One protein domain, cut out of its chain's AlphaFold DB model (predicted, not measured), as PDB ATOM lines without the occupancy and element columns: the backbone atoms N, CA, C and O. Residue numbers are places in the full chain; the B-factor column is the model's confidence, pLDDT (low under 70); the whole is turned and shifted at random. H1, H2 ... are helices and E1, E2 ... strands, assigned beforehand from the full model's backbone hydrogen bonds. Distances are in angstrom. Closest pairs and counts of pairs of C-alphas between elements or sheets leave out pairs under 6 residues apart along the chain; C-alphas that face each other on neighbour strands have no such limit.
ATOM      1  N   ALA A  14      98.298 193.258 225.150       78.56
ATOM      2  CA  ALA A  14      97.931 191.926 225.613       78.56
ATOM      3  C   ALA A  14      96.821 192.016 226.660       78.56
ATOM      4  O   ALA A  14      96.776 192.989 227.418       78.56
ATOM      5  N   ASP A  15      95.950 191.014 226.719       78.50
ATOM      6  CA  ASP A  15      94.993 190.869 227.819       78.50
ATOM      7  C   ASP A  15      95.668 190.366 229.111       78.50
ATOM      8  O   ASP A  15      96.868 190.078 229.155       78.50
ATOM      9  N   SER A  16      94.889 190.269 230.189       76.12
ATOM     10  CA  SER A  16      95.333 189.771 231.495       76.12
ATOM     11  C   SER A  16      95.804 188.311 231.462       76.12
ATOM     12  O   SER A  16      96.565 187.886 232.333       76.12
ATOM     13  N   LYS A  17      95.389 187.550 230.442       70.00
ATOM     14  CA  LYS A  17      95.772 186.150 230.211       70.00
ATOM     15  C   LYS A  17      97.074 186.030 229.420       70.00
ATOM     16  O   LYS A  17      97.578 184.921 229.254       70.00
ATOM     17  N   GLY A  18      97.636 187.156 228.976       64.88
ATOM     18  CA  GLY A  18      98.860 187.209 228.185       64.88
ATOM     19  C   GLY A  18      98.639 186.944 226.698       64.88
ATOM     20  O   GLY A  18      99.623 186.808 225.974       64.88
ATOM     21  N   ILE A  19      97.388 186.898 226.229       65.44
ATOM     22  CA  ILE A  19      97.089 186.785 224.803       65.44
ATOM     23  C   ILE A  19      97.359 188.142 224.172       65.44
ATOM     24  O   ILE A  19      96.725 189.150 224.496       65.44
ATOM     25  N   ILE A  20      98.343 188.162 223.278       66.50
ATOM     26  CA  ILE A  20      98.695 189.347 222.507       66.50
ATOM     27  C   ILE A  20      97.735 189.438 221.326       66.50
ATOM     28  O   ILE A  20      97.619 188.501 220.533       66.50
ATOM     29  N   TYR A  21      97.087 190.592 221.197       64.69
ATOM     30  CA  TYR A  21      96.284 190.928 220.033       64.69
ATOM     31  C   TYR A  21      97.108 191.876 219.158       64.69
ATOM     32  O   TYR A  21      97.314 193.043 219.497       64.69
ATOM     33  N   ASP A  22      97.624 191.345 218.050       61.84
ATOM     34  CA  ASP A  22      98.394 192.088 217.047       61.84
ATOM     35  C   ASP A  22      97.529 192.263 215.787       61.84
ATOM     36  O   ASP A  22      96.888 191.329 215.295       61.84
ATOM     37  N   PHE A  23      97.479 193.483 215.251       55.44
ATOM     38  CA  PHE A  23      96.836 193.750 213.968       55.44
ATOM     39  C   PHE A  23      97.715 193.265 212.818       55.44
ATOM     40  O   PHE A  23      98.544 193.998 212.289       55.44
ATOM     41  N   ALA A  24      97.452 192.041 212.383       51.53
ATOM     42  CA  ALA A  24      98.191 191.347 211.339       51.53
ATOM     43  C   ALA A  24      97.685 191.634 209.905       51.53
ATOM     44  O   ALA A  24      98.332 191.249 208.932       51.53
ATOM     45  N   GLY A  25      96.549 192.326 209.736       48.34
ATOM     46  CA  GLY A  25      96.035 192.744 208.426       48.34
ATOM     47  C   GLY A  25      94.767 193.609 208.491       48.34
ATOM     48  O   GLY A  25      94.134 193.696 209.547       48.34
ATOM     49  N   PRO A  26      94.339 194.241 207.377       43.97
ATOM     50  CA  PRO A  26      93.003 194.830 207.299       43.97
ATOM     51  C   PRO A  26      91.954 193.742 207.585       43.97
ATOM     52  O   PRO A  26      91.922 192.721 206.904       43.97
ATOM     53  N   TYR A  27      91.122 193.966 208.609       50.22
ATOM     54  CA  TYR A  27      90.123 193.025 209.148       50.22
ATOM     55  C   TYR A  27      90.663 191.764 209.846       50.22
ATOM     56  O   TYR A  27      89.871 190.887 210.190       50.22
ATOM     57  N   TYR A  28      91.971 191.667 210.102       49.41
ATOM     58  CA  TYR A  28      92.565 190.500 210.753       49.41
ATOM     59  C   TYR A  28      93.362 190.911 211.995       49.41
ATOM     60  O   TYR A  28      94.400 191.568 211.902       49.41
ATOM     61  N   ILE A  29      92.850 190.518 213.164       55.75
ATOM     62  CA  ILE A  29      93.612 190.519 214.415       55.75
ATOM     63  C   ILE A  29      94.202 189.121 214.550       55.75
ATOM     64  O   ILE A  29      93.449 188.152 214.635       55.75
ATOM     65  N   GLY A  30      95.528 189.028 214.534       56.91
ATOM     66  CA  GLY A  30      96.231 187.819 214.921       56.91
ATOM     67  C   GLY A  30      96.138 187.664 216.434       56.91
ATOM     68  O   GLY A  30      96.616 188.520 217.177       56.91
ATOM     69  N   GLU A  31      95.502 186.588 216.881       55.56
ATOM     70  CA  GLU A  31      95.642 186.096 218.249       55.56
ATOM     71  C   GLU A  31      96.963 185.326 218.348       55.56
ATOM     72  O   GLU A  31      97.223 184.436 217.537       55.56
ATOM     73  N   ASP A  32      97.796 185.688 219.325       49.91
ATOM     74  CA  ASP A  32      98.965 184.909 219.772       49.91
ATOM     75  C   ASP A  32     100.122 184.758 218.761       49.91
ATOM     76  O   ASP A  32     101.094 184.037 218.977       49.91
ATOM     77  N   SER A  33     100.070 185.490 217.651       47.44
ATOM     78  CA  SER A  33     101.152 185.535 216.676       47.44
ATOM     79  C   SER A  33     101.447 186.990 216.370       47.44
ATOM     80  O   SER A  33     100.740 187.610 215.579       47.44
ATOM     81  N   MET A  34     102.492 187.530 217.007       52.06
ATOM     82  CA  MET A  34     103.051 188.837 216.662       52.06
ATOM     83  C   MET A  34     103.396 188.812 215.169       52.06
ATOM     84  O   MET A  34     104.417 188.249 214.762       52.06
ATOM     85  N   ALA A  35     102.524 189.356 214.327       45.47
ATOM     86  CA  ALA A  35     102.627 189.243 212.875       45.47
ATOM     87  C   ALA A  35     103.848 189.988 212.323       45.47
ATOM     88  O   ALA A  35     104.251 189.780 211.179       45.47
ATOM     89  N   PHE A  36     104.475 190.803 213.173       52.00
ATOM     90  CA  PHE A  36     105.677 191.570 212.889       52.00
ATOM     91  C   PHE A  36     106.947 191.039 213.579       52.00
ATOM     92  O   PHE A  36     107.998 191.674 213.473       52.00
ATOM     93  N   GLY A  37     106.892 189.870 214.231       56.50
ATOM     94  CA  GLY A  37     108.033 189.232 214.904       56.50
ATOM     95  C   GLY A  37     108.114 189.510 216.410       56.50
ATOM     96  O   GLY A  37     107.210 190.085 217.002       56.50
ATOM     97  N   TRP A  38     109.196 189.069 217.062       56.28
ATOM     98  CA  TRP A  38     109.359 189.200 218.519       56.28
ATOM     99  C   TRP A  38     109.404 190.672 218.972       56.28
ATOM    100  O   TRP A  38     110.048 191.497 218.313       56.28
ATOM    101  N   PRO A  39     108.765 191.023 220.107       64.94
ATOM    102  CA  PRO A  39     108.708 192.404 220.569       64.94
ATOM    103  C   PRO A  39     110.111 192.847 220.959       64.94
ATOM    104  O   PRO A  39     110.738 192.215 221.791       64.94
ATOM    105  N   THR A  40     110.608 193.952 220.406       67.31
ATOM    106  CA  THR A  40     111.928 194.486 220.800       67.31
ATOM    107  C   THR A  40     111.878 195.192 222.159       67.31
ATOM    108  O   THR A  40     112.899 195.333 222.834       67.31
ATOM    109  N   LYS A  41     110.688 195.652 222.559       73.25
ATOM    110  CA  LYS A  41     110.398 196.253 223.861       73.25
ATOM    111  C   LYS A  41     109.025 195.825 224.355       73.25
ATOM    112  O   LYS A  41     108.089 195.752 223.567       73.25
ATOM    113  N   TYR A  42     108.893 195.661 225.664       77.31
ATOM    114  CA  TYR A  42     107.617 195.442 226.334       77.31
ATOM    115  C   TYR A  42     107.520 196.318 227.581       77.31
ATOM    116  O   TYR A  42     108.521 196.656 228.215       77.31
ATOM    117  N   HIS A  43     106.303 196.693 227.947       81.44
ATOM    118  CA  HIS A  43     106.027 197.310 229.233       81.44
ATOM    119  C   HIS A  43     104.894 196.537 229.890       81.44
ATOM    120  O   HIS A  43     103.766 196.571 229.408       81.44
ATOM    121  N   GLN A  44     105.208 195.829 230.973       80.19
ATOM    122  CA  GLN A  44     104.182 195.168 231.765       80.19
ATOM    123  C   GLN A  44     103.402 196.233 232.532       80.19
ATOM    124  O   GLN A  44     103.978 196.983 233.323       80.19
ATOM    125  N   VAL A  45     102.104 196.312 232.262       76.69
ATOM    126  CA  VAL A  45     101.217 197.241 232.950       76.69
ATOM    127  C   VAL A  45     100.840 196.678 234.317       76.69
ATOM    128  O   VAL A  45     100.560 195.491 234.458       76.69
ATOM    129  N   ASP A  46     100.847 197.545 235.326       77.44
ATOM    130  CA  ASP A  46     100.351 197.221 236.658       77.44
ATOM    131  C   ASP A  46      98.822 197.355 236.683       77.44
ATOM    132  O   ASP A  46      98.285 198.458 236.534       77.44
ATOM    133  N   LEU A  47      98.128 196.230 236.871       73.56
ATOM    134  CA  LEU A  47      96.664 196.164 236.925       73.56
ATOM    135  C   LEU A  47      96.079 197.004 238.073       73.56
ATOM    136  O   LEU A  47      94.973 197.527 237.940       73.56
ATOM    137  N   ASN A  48      96.844 197.250 239.146       74.19
ATOM    138  CA  ASN A  48      96.414 198.130 240.240       74.19
ATOM    139  C   ASN A  48      96.211 199.587 239.782       74.19
ATOM    140  O   ASN A  48      95.504 200.352 240.435       74.19
ATOM    141  N   LEU A  49      96.822 199.994 238.662       72.94
ATOM    142  CA  LEU A  49      96.677 201.340 238.085       72.94
ATOM    143  C   LEU A  49      95.437 201.495 237.193       72.94
ATOM    144  O   LEU A  49      95.197 202.589 236.668       72.94
ATOM    145  N   VAL A  50      94.703 200.405 236.981       72.12
ATOM    146  CA  VAL A  50      93.515 200.313 236.124       72.12
ATOM    147  C   VAL A  50      92.291 199.976 236.977       72.12
ATOM    148  O   VAL A  50      91.232 200.562 236.786       72.12
ATOM    149  N   GLY A  51      92.463 199.101 237.968       75.12
ATOM    150  CA  GLY A  51      91.437 198.703 238.925       75.12
ATOM    151  C   GLY A  51      91.486 197.200 239.148       75.12
ATOM    152  O   GLY A  51      91.892 196.758 240.216       75.12
ATOM    153  N   ASP A  52      91.119 196.436 238.119       78.81
ATOM    154  CA  ASP A  52      91.114 194.971 238.131       78.81
ATOM    155  C   ASP A  52      91.392 194.410 236.720       78.81
ATOM    156  O   ASP A  52      91.326 195.144 235.724       78.81
ATOM    157  N   ALA A  53      91.699 193.114 236.629       79.44
ATOM    158  CA  ALA A  53      91.949 192.404 235.378       79.44
ATOM    159  C   ALA A  53      90.745 192.472 234.423       79.44
ATOM    160  O   ALA A  53      90.935 192.681 233.227       79.44
ATOM    161  N   ASP A  54      89.516 192.403 234.945       81.44
ATOM    162  CA  ASP A  54      88.297 192.510 234.129       81.44
ATOM    163  C   ASP A  54      88.189 193.861 233.401       81.44
ATOM    164  O   ASP A  54      87.769 193.930 232.246       81.44
ATOM    165  N   MET A  55      88.598 194.956 234.050       81.25
ATOM    166  CA  MET A  55      88.546 196.296 233.453       81.25
ATOM    167  C   MET A  55      89.624 196.481 232.379       81.25
ATOM    168  O   MET A  55      89.388 197.147 231.367       81.25
ATOM    169  N   TRP A  56      90.789 195.862 232.582       83.94
ATOM    170  CA  TRP A  56      91.840 195.785 231.571       83.94
ATOM    171  C   TRP A  56      91.367 194.998 230.345       83.94
ATOM    172  O   TRP A  56      91.407 195.521 229.230       83.94
ATOM    173  N   ASP A  57      90.843 193.791 230.557       83.31
ATOM    174  CA  ASP A  57      90.362 192.908 229.491       83.31
ATOM    175  C   ASP A  57      89.211 193.542 228.709       83.31
ATOM    176  O   ASP A  57      89.180 193.464 227.480       83.31
ATOM    177  N   HIS A  58      88.303 194.241 229.395       83.62
ATOM    178  CA  HIS A  58      87.231 194.984 228.741       83.62
ATOM    179  C   HIS A  58      87.769 196.112 227.852       83.62
ATOM    180  O   HIS A  58      87.335 196.246 226.708       83.62
ATOM    181  N   GLY A  59      88.749 196.886 228.332       82.94
ATOM    182  CA  GLY A  59      89.374 197.957 227.549       82.94
ATOM    183  C   GLY A  59      90.132 197.439 226.322       82.94
ATOM    184  O   GLY A  59      90.047 198.032 225.245       82.94
ATOM    185  N   VAL A  60      90.826 196.304 226.460       82.31
ATOM    186  CA  VAL A  60      91.478 195.604 225.341       82.31
ATOM    187  C   VAL A  60      90.436 195.095 224.343       82.31
ATOM    188  O   VAL A  60      90.571 195.320 223.139       82.31
ATOM    189  N   TRP A  61      89.366 194.458 224.822       82.69
ATOM    190  CA  TRP A  61      88.292 193.946 223.973       82.69
ATOM    191  C   TRP A  61      87.571 195.059 223.210       82.69
ATOM    192  O   TRP A  61      87.319 194.906 222.016       82.69
ATOM    193  N   GLU A  62      87.276 196.183 223.861       82.31
ATOM    194  CA  GLU A  62      86.620 197.333 223.237       82.31
ATOM    195  C   GLU A  62      87.495 197.936 222.135       82.31
ATOM    196  O   GLU A  62      87.041 198.104 220.998       82.31
ATOM    197  N   ALA A  63      88.777 198.170 222.431       77.38
ATOM    198  CA  ALA A  63      89.732 198.644 221.438       77.38
ATOM    199  C   ALA A  63      89.838 197.660 220.263       77.38
ATOM    200  O   ALA A  63      89.845 198.072 219.100       77.38
ATOM    201  N   ASN A  64      89.868 196.352 220.539       73.88
ATOM    202  CA  ASN A  64      89.874 195.316 219.508       73.88
ATOM    203  C   ASN A  64      88.591 195.356 218.673       73.88
ATOM    204  O   ASN A  64      88.658 195.298 217.448       73.88
ATOM    205  N   ALA A  65      87.421 195.488 219.295       75.69
ATOM    206  CA  ALA A  65      86.134 195.532 218.609       75.69
ATOM    207  C   ALA A  65      85.978 196.770 217.710       75.69
ATOM    208  O   ALA A  65      85.371 196.678 216.637       75.69
ATOM    209  N   GLU A  66      86.527 197.917 218.113       72.56
ATOM    210  CA  GLU A  66      86.547 199.127 217.288       72.56
ATOM    211  C   GLU A  66      87.510 198.982 216.108       72.56
ATOM    212  O   GLU A  66      87.147 199.260 214.962       72.56
ATOM    213  N   TYR A  67      88.718 198.480 216.357       65.19
ATOM    214  CA  TYR A  67      89.735 198.370 215.319       65.19
ATOM    215  C   TYR A  67      89.520 197.172 214.376       65.19
ATOM    216  O   TYR A  67      89.908 197.260 213.213       65.19
ATOM    217  N   LYS A  68      88.783 196.121 214.779       64.62
ATOM    218  CA  LYS A  68      88.252 195.086 213.860       64.62
ATOM    219  C   LYS A  68      87.327 195.674 212.790       64.62
ATOM    220  O   LYS A  68      87.190 195.095 211.715       64.62
ATOM    221  N   ARG A  69      86.668 196.803 213.075       60.47
ATOM    222  CA  ARG A  69      85.702 197.447 212.169       60.47
ATOM    223  C   ARG A  69      86.310 198.536 211.283       60.47
ATOM    224  O   ARG A  69      85.612 199.021 210.393       60.47
ATOM    225  N   ARG A  70      87.573 198.932 211.490       54.16
ATOM    226  CA  ARG A  70      88.209 200.028 210.740       54.16
ATOM    227  C   ARG A  70      89.381 199.547 209.880       54.16
ATOM    228  O   ARG A  70      90.301 198.900 210.364       54.16
ATOM    229  N   VAL A  71      89.379 199.929 208.600       47.00
ATOM    230  CA  VAL A  71      90.528 199.752 207.694       47.00
ATOM    231  C   VAL A  71      91.499 200.901 207.914       47.00
ATOM    232  O   VAL A  71      91.230 202.032 207.511       47.00
ATOM    233  N   HIS A  72      92.631 200.624 208.553       56.53
ATOM    234  CA  HIS A  72      93.673 201.617 208.801       56.53
ATOM    235  C   HIS A  72      95.066 201.052 208.482       56.53
ATOM    236  O   HIS A  72      95.257 199.838 208.449       56.53
ATOM    237  N   ASN A  73      96.033 201.942 208.247       51.22
ATOM    238  CA  ASN A  73      97.376 201.595 207.784       51.22
ATOM    239  C   ASN A  73      98.190 200.870 208.873       51.22
ATOM    240  O   ASN A  73      98.612 201.483 209.850       51.22
ATOM    241  N   LEU A  74      98.378 199.565 208.670       52.91
ATOM    242  CA  LEU A  74      98.738 198.529 209.647       52.91
ATOM    243  C   LEU A  74     100.024 198.766 210.461       52.91
ATOM    244  O   LEU A  74     100.162 198.231 211.555       52.91
ATOM    245  N   CYS A  75     100.976 199.534 209.928       50.12
ATOM    246  CA  CYS A  75     102.342 199.533 210.459       50.12
ATOM    247  C   CYS A  75     102.831 200.852 211.055       50.12
ATOM    248  O   CYS A  75     103.824 200.814 211.775       50.12
ATOM    249  N   CYS A  76     102.205 201.999 210.774       50.38
ATOM    250  CA  CYS A  76     102.871 203.281 211.058       50.38
ATOM    251  C   CYS A  76     102.054 204.297 211.867       50.38
ATOM    252  O   CYS A  76     102.664 205.044 212.621       50.38
ATOM    253  N   ASP A  77     100.716 204.300 211.803       57.31
ATOM    254  CA  ASP A  77      99.924 205.397 212.405       57.31
ATOM    255  C   ASP A  77      98.758 204.940 213.304       57.31
ATOM    256  O   ASP A  77      98.301 205.670 214.190       57.31
ATOM    257  N   ASN A  78      98.254 203.718 213.120       67.75
ATOM    258  CA  ASN A  78      97.003 203.286 213.752       67.75
ATOM    259  C   ASN A  78      97.186 202.445 215.030       67.75
ATOM    260  O   ASN A  78      96.340 202.540 215.914       67.75
ATOM    261  N   CYS A  79      98.275 201.685 215.168       72.31
ATOM    262  CA  CYS A  79      98.529 200.783 216.299       72.31
ATOM    263  C   CYS A  79      98.752 201.547 217.616       72.31
ATOM    264  O   CYS A  79      98.209 201.205 218.662       72.31
ATOM    265  N   HIS A  80      99.445 202.680 217.548       77.62
ATOM    266  CA  HIS A  80      99.617 203.586 218.681       77.62
ATOM    267  C   HIS A  80      98.296 204.243 219.097       77.62
ATOM    268  O   HIS A  80      98.042 204.436 220.284       77.62
ATOM    269  N   SER A  81      97.445 204.568 218.119       76.25
ATOM    270  CA  SER A  81      96.098 205.081 218.375       76.25
ATOM    271  C   SER A  81      95.199 204.007 218.995       76.25
ATOM    272  O   SER A  81      94.397 204.325 219.866       76.25
ATOM    273  N   HIS A  82      95.371 202.740 218.601       77.69
ATOM    274  CA  HIS A  82      94.645 201.601 219.160       77.69
ATOM    275  C   HIS A  82      94.965 201.408 220.638       77.69
ATOM    276  O   HIS A  82      94.063 201.390 221.473       77.69
ATOM    277  N   VAL A  83      96.252 201.365 220.981       80.38
ATOM    278  CA  VAL A  83      96.681 201.270 222.381       80.38
ATOM    279  C   VAL A  83      96.279 202.513 223.173       80.38
ATOM    280  O   VAL A  83      95.867 202.396 224.324       80.38
ATOM    281  N   ALA A  84      96.315 203.699 222.560       84.81
ATOM    282  CA  ALA A  84      95.805 204.911 223.195       84.81
ATOM    283  C   ALA A  84      94.304 204.804 223.500       84.81
ATOM    284  O   ALA A  84      93.875 205.189 224.586       84.81
ATOM    285  N   HIS A  85      93.514 204.250 222.576       84.00
ATOM    286  CA  HIS A  85      92.090 204.013 222.784       84.00
ATOM    287  C   HIS A  85      91.851 203.031 223.930       84.00
ATOM    288  O   HIS A  85      91.083 203.340 224.838       84.00
ATOM    289  N   ALA A  86      92.573 201.906 223.944       83.69
ATOM    290  CA  ALA A  86      92.507 200.944 225.038       83.69
ATOM    291  C   ALA A  86      92.816 201.625 226.381       83.69
ATOM    292  O   ALA A  86      92.033 201.510 227.321       83.69
ATOM    293  N   PHE A  87      93.909 202.396 226.462       86.12
ATOM    294  CA  PHE A  87      94.298 203.133 227.671       86.12
ATOM    295  C   PHE A  87      93.238 204.141 228.117       86.12
ATOM    296  O   PHE A  87      93.040 204.324 229.319       86.12
ATOM    297  N   ASN A  88      92.545 204.780 227.176       87.00
ATOM    298  CA  ASN A  88      91.459 205.701 227.484       87.00
ATOM    299  C   ASN A  88      90.216 204.978 228.007       87.00
ATOM    300  O   ASN A  88      89.655 205.428 229.009       87.00
ATOM    301  N   ALA A  89      89.827 203.863 227.382       84.75
ATOM    302  CA  ALA A  89      88.685 203.044 227.789       84.75
ATOM    303  C   ALA A  89      88.858 202.511 229.220       84.75
ATOM    304  O   ALA A  89      87.967 202.627 230.059       84.75
ATOM    305  N   MET A  90      90.061 202.033 229.539       83.38
ATOM    306  CA  MET A  90      90.402 201.507 230.864       83.38
ATOM    307  C   MET A  90      90.838 202.592 231.872       83.38
ATOM    308  O   MET A  90      91.213 202.277 232.996       83.38
ATOM    309  N   ARG A  91      90.847 203.877 231.479       83.19
ATOM    310  CA  ARG A  91      91.335 205.010 232.294       83.19
ATOM    311  C   ARG A  91      92.723 204.771 232.907       83.19
ATOM    312  O   ARG A  91      92.957 205.093 234.076       83.19
ATOM    313  N   TYR A  92      93.654 204.223 232.131       82.50
ATOM    314  CA  TYR A  92      94.977 203.834 232.618       82.50
ATOM    315  C   TYR A  92      95.708 205.012 233.290       82.50
ATOM    316  O   TYR A  92      95.815 206.105 232.719       82.50
ATOM    317  N   LYS A  93      96.216 204.793 234.515       81.56
ATOM    318  CA  LYS A  93      96.810 205.827 235.392       81.56
ATOM    319  C   LYS A  93      95.857 206.984 235.728       81.56
ATOM    320  O   LYS A  93      96.301 208.116 235.930       81.56
ATOM    321  N   GLY A  94      94.552 206.726 235.736       82.38
ATOM    322  CA  GLY A  94      93.513 207.735 235.946       82.38
ATOM    323  C   GLY A  94      93.362 208.733 234.793       82.38
ATOM    324  O   GLY A  94      92.712 209.764 234.969       82.38
ATOM    325  N   LYS A  95      93.961 208.460 233.625       83.88
ATOM    326  CA  LYS A  95      93.948 209.345 232.453       83.88
ATOM    327  C   LYS A  95      93.105 208.753 231.329       83.88
ATOM    328  O   LYS A  95      93.122 207.551 231.107       83.88
ATOM    329  N   SER A  96      92.425 209.624 230.588       85.75
ATOM    330  CA  SER A  96      91.618 209.274 229.409       85.75
ATOM    331  C   SER A  96      91.920 210.173 228.202       85.75
ATOM    332  O   SER A  96      91.063 210.395 227.351       85.75
ATOM    333  N   ASN A  97      93.123 210.750 228.159       86.56
ATOM    334  CA  ASN A  97      93.596 211.647 227.102       86.56
ATOM    335  C   ASN A  97      94.864 211.125 226.405       86.56
ATOM    336  O   ASN A  97      95.678 211.906 225.906       86.56
ATOM    337  N   TRP A  98      95.044 209.807 226.389       86.38
ATOM    338  CA  TRP A  98      96.102 209.145 225.644       86.38
ATOM    339  C   TRP A  98      95.884 209.333 224.140       86.38
ATOM    340  O   TRP A  98      94.773 209.225 223.627       86.38
ATOM    341  N   ASN A  99      96.975 209.614 223.434       83.44
ATOM    342  CA  ASN A  99      97.064 209.727 221.979       83.44
ATOM    343  C   ASN A  99      98.277 208.945 221.447       83.44
ATOM    344  O   ASN A  99      99.136 208.518 222.226       83.44
ATOM    345  N   MET A 100      98.382 208.807 220.121       76.06
ATOM    346  CA  MET A 100      99.453 208.031 219.483       76.06
ATOM    347  C   MET A 100     100.867 208.450 219.928       76.06
ATOM    348  O   MET A 100     101.703 207.597 220.220       76.06
ATOM    349  N   TYR A 101     101.117 209.757 220.063       79.00
ATOM    350  CA  TYR A 101     102.423 210.297 220.446       79.00
ATOM    351  C   TYR A 101     102.743 209.999 221.906       79.00
ATOM    352  O   TYR A 101     103.860 209.606 222.233       79.00
ATOM    353  N   SER A 102     101.754 210.141 222.791       82.81
ATOM    354  CA  SER A 102     101.907 209.834 224.213       82.81
ATOM    355  C   SER A 102     102.180 208.350 224.449       82.81
ATOM    356  O   SER A 102     102.995 208.027 225.307       82.81
ATOM    357  N   VAL A 103     101.569 207.458 223.661       81.62
ATOM    358  CA  VAL A 103     101.828 206.013 223.714       81.62
ATOM    359  C   VAL A 103     103.226 205.699 223.192       81.62
ATOM    360  O   VAL A 103     103.979 205.004 223.869       81.62
ATOM    361  N   GLY A 104     103.614 206.261 222.042       78.56
ATOM    362  CA  GLY A 104     104.955 206.065 221.483       78.56
ATOM    363  C   GLY A 104     106.045 206.542 222.445       78.56
ATOM    364  O   GLY A 104     106.995 205.814 222.732       78.56
ATOM    365  N   TRP A 105     105.861 207.726 223.035       81.88
ATOM    366  CA  TRP A 105     106.755 208.262 224.062       81.88
ATOM    367  C   TRP A 105     106.766 207.409 225.335       81.88
ATOM    368  O   TRP A 105     107.823 207.154 225.912       81.88
ATOM    369  N   PHE A 106     105.599 206.926 225.767       83.56
ATOM    370  CA  PHE A 106     105.470 206.069 226.940       83.56
ATOM    371  C   PHE A 106     106.231 204.752 226.766       83.56
ATOM    372  O   PHE A 106     107.016 204.393 227.639       83.56
ATOM    373  N   ILE A 107     106.077 204.072 225.628       78.94
ATOM    374  CA  ILE A 107     106.814 202.839 225.311       78.94
ATOM    375  C   ILE A 107     108.310 203.127 225.154       78.94
ATOM    376  O   ILE A 107     109.143 202.334 225.592       78.94
ATOM    377  N   PHE A 108     108.680 204.269 224.571       78.38
ATOM    378  CA  PHE A 108     110.081 204.660 224.442       78.38
ATOM    379  C   PHE A 108     110.771 204.804 225.806       78.38
ATOM    380  O   PHE A 108     111.864 204.261 225.977       78.38
ATOM    381  N   MET A 109     110.114 205.480 226.756       80.38
ATOM    382  CA  MET A 109     110.643 205.788 228.091       80.38
ATOM    383  C   MET A 109     110.493 204.643 229.102       80.38
ATOM    384  O   MET A 109     111.369 204.452 229.941       80.38
ATOM    385  N   HIS A 110     109.380 203.906 229.062       81.81
ATOM    386  CA  HIS A 110     109.036 202.883 230.058       81.81
ATOM    387  C   HIS A 110     109.141 201.444 229.540       81.81
ATOM    388  O   HIS A 110     109.036 200.504 230.332       81.81
ATOM    389  N   GLY A 111     109.337 201.249 228.234       78.38
ATOM    390  CA  GLY A 111     109.543 199.931 227.646       78.38
ATOM    391  C   GLY A 111     110.901 199.350 228.029       78.38
ATOM    392  O   GLY A 111     111.933 200.012 227.918       78.38
ATOM    393  N   ARG A 112     110.902 198.089 228.456       79.62
ATOM    394  CA  ARG A 112     112.099 197.282 228.693       79.62
ATOM    395  C   ARG A 112     112.426 196.496 227.432       79.62
ATOM    396  O   ARG A 112     111.524 195.934 226.822       79.62
ATOM    397  N   TYR A 113     113.697 196.467 227.044       77.00
ATOM    398  CA  TYR A 113     114.145 195.641 225.924       77.00
ATOM    399  C   TYR A 113     114.098 194.156 226.311       77.00
ATOM    400  O   TYR A 113     114.416 193.812 227.447       77.00
ATOM    401  N   THR A 114     113.721 193.283 225.378       67.88
ATOM    402  CA  THR A 114     113.695 191.814 225.557       67.88
ATOM    403  C   THR A 114     115.080 191.165 225.394       67.88
ATOM    404  O   THR A 114     115.181 190.083 224.822       67.88
TER     405      THR A 114
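What this domain is: This is residues 14 to 114 of the 115 residues of an uncharacterized protein of Schistocephalus solidus (UniProt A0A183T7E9). H2 lies in the middle of the domain, with H1 packed on it at a steep angle and H3 packed on it at about a right angle. A small hairpin, E1 and E2, lies near residues 60 to 67 of H1, and the long stretch 32 to 52, with no named element, arcs round the rim from the hairpin to H1. The 101 printed residues hold two strands, then three helices, in the order E1 E2 H1 H2 H3; the sheet E1 - E2 is antiparallel. The class is mixed, helices and strands, with under half of the residues in named elements. The whole is compact and rounded, with a radius of gyration of the C-alphas of 12.8 A and spans of 32 by 29 by 26 A.

How they stand to each other: E1, residues 20 to 25, and E2, residues 28 to 31, form an antiparallel hairpin at 152 degrees, with N 30 and O 22 2.8 A apart and N 22 and O 30 3.1 A apart, within hydrogen-bond range. H1, residues 53 to 67, touches H2, residues 79 to 89, at a steep tilt of 47 degrees, opposite ways; the closest C-alphas, of Gly 59 and Ala 86, are 5.0 A apart. The closest C-alphas of E1 and H1, of Tyr 21 and Asn 64, are 7.8 A apart. H3, residues 100 to 110, touches H2 about perpendicular, at 89 degrees, with the closest C-alphas, of His 80 and Met 100, 4.5 A apart. H1 and H3 are apart. In H1, H2 and H3 every O i to N i+4 pair is within hydrogen-bond range.

Where its parts are: E1 begins at C-alpha 20 (98.695, 189.347, 222.507) and is 14.7 A long; E2 is 9.2 A. H1 begins at C-alpha 53 (91.949, 192.404, 235.378) and is 21.0 A; H2 is 15.3 A. H3, 15.2 A, ends at C-alpha 110 (109.036, 202.883, 230.058).

The domain as a whole: The C-alphas farthest apart, of Pro 26 and Asn 48, are 33.3 A apart. The printed part has no cut. The links E2 to H1 and H1 to H2 are long; residues 41 to 42 pair antiparallel with residues 112 to 113. The mean pLDDT of the printed part is 71.5, with residues 18 to 40, 67 to 78 and 114 under 70.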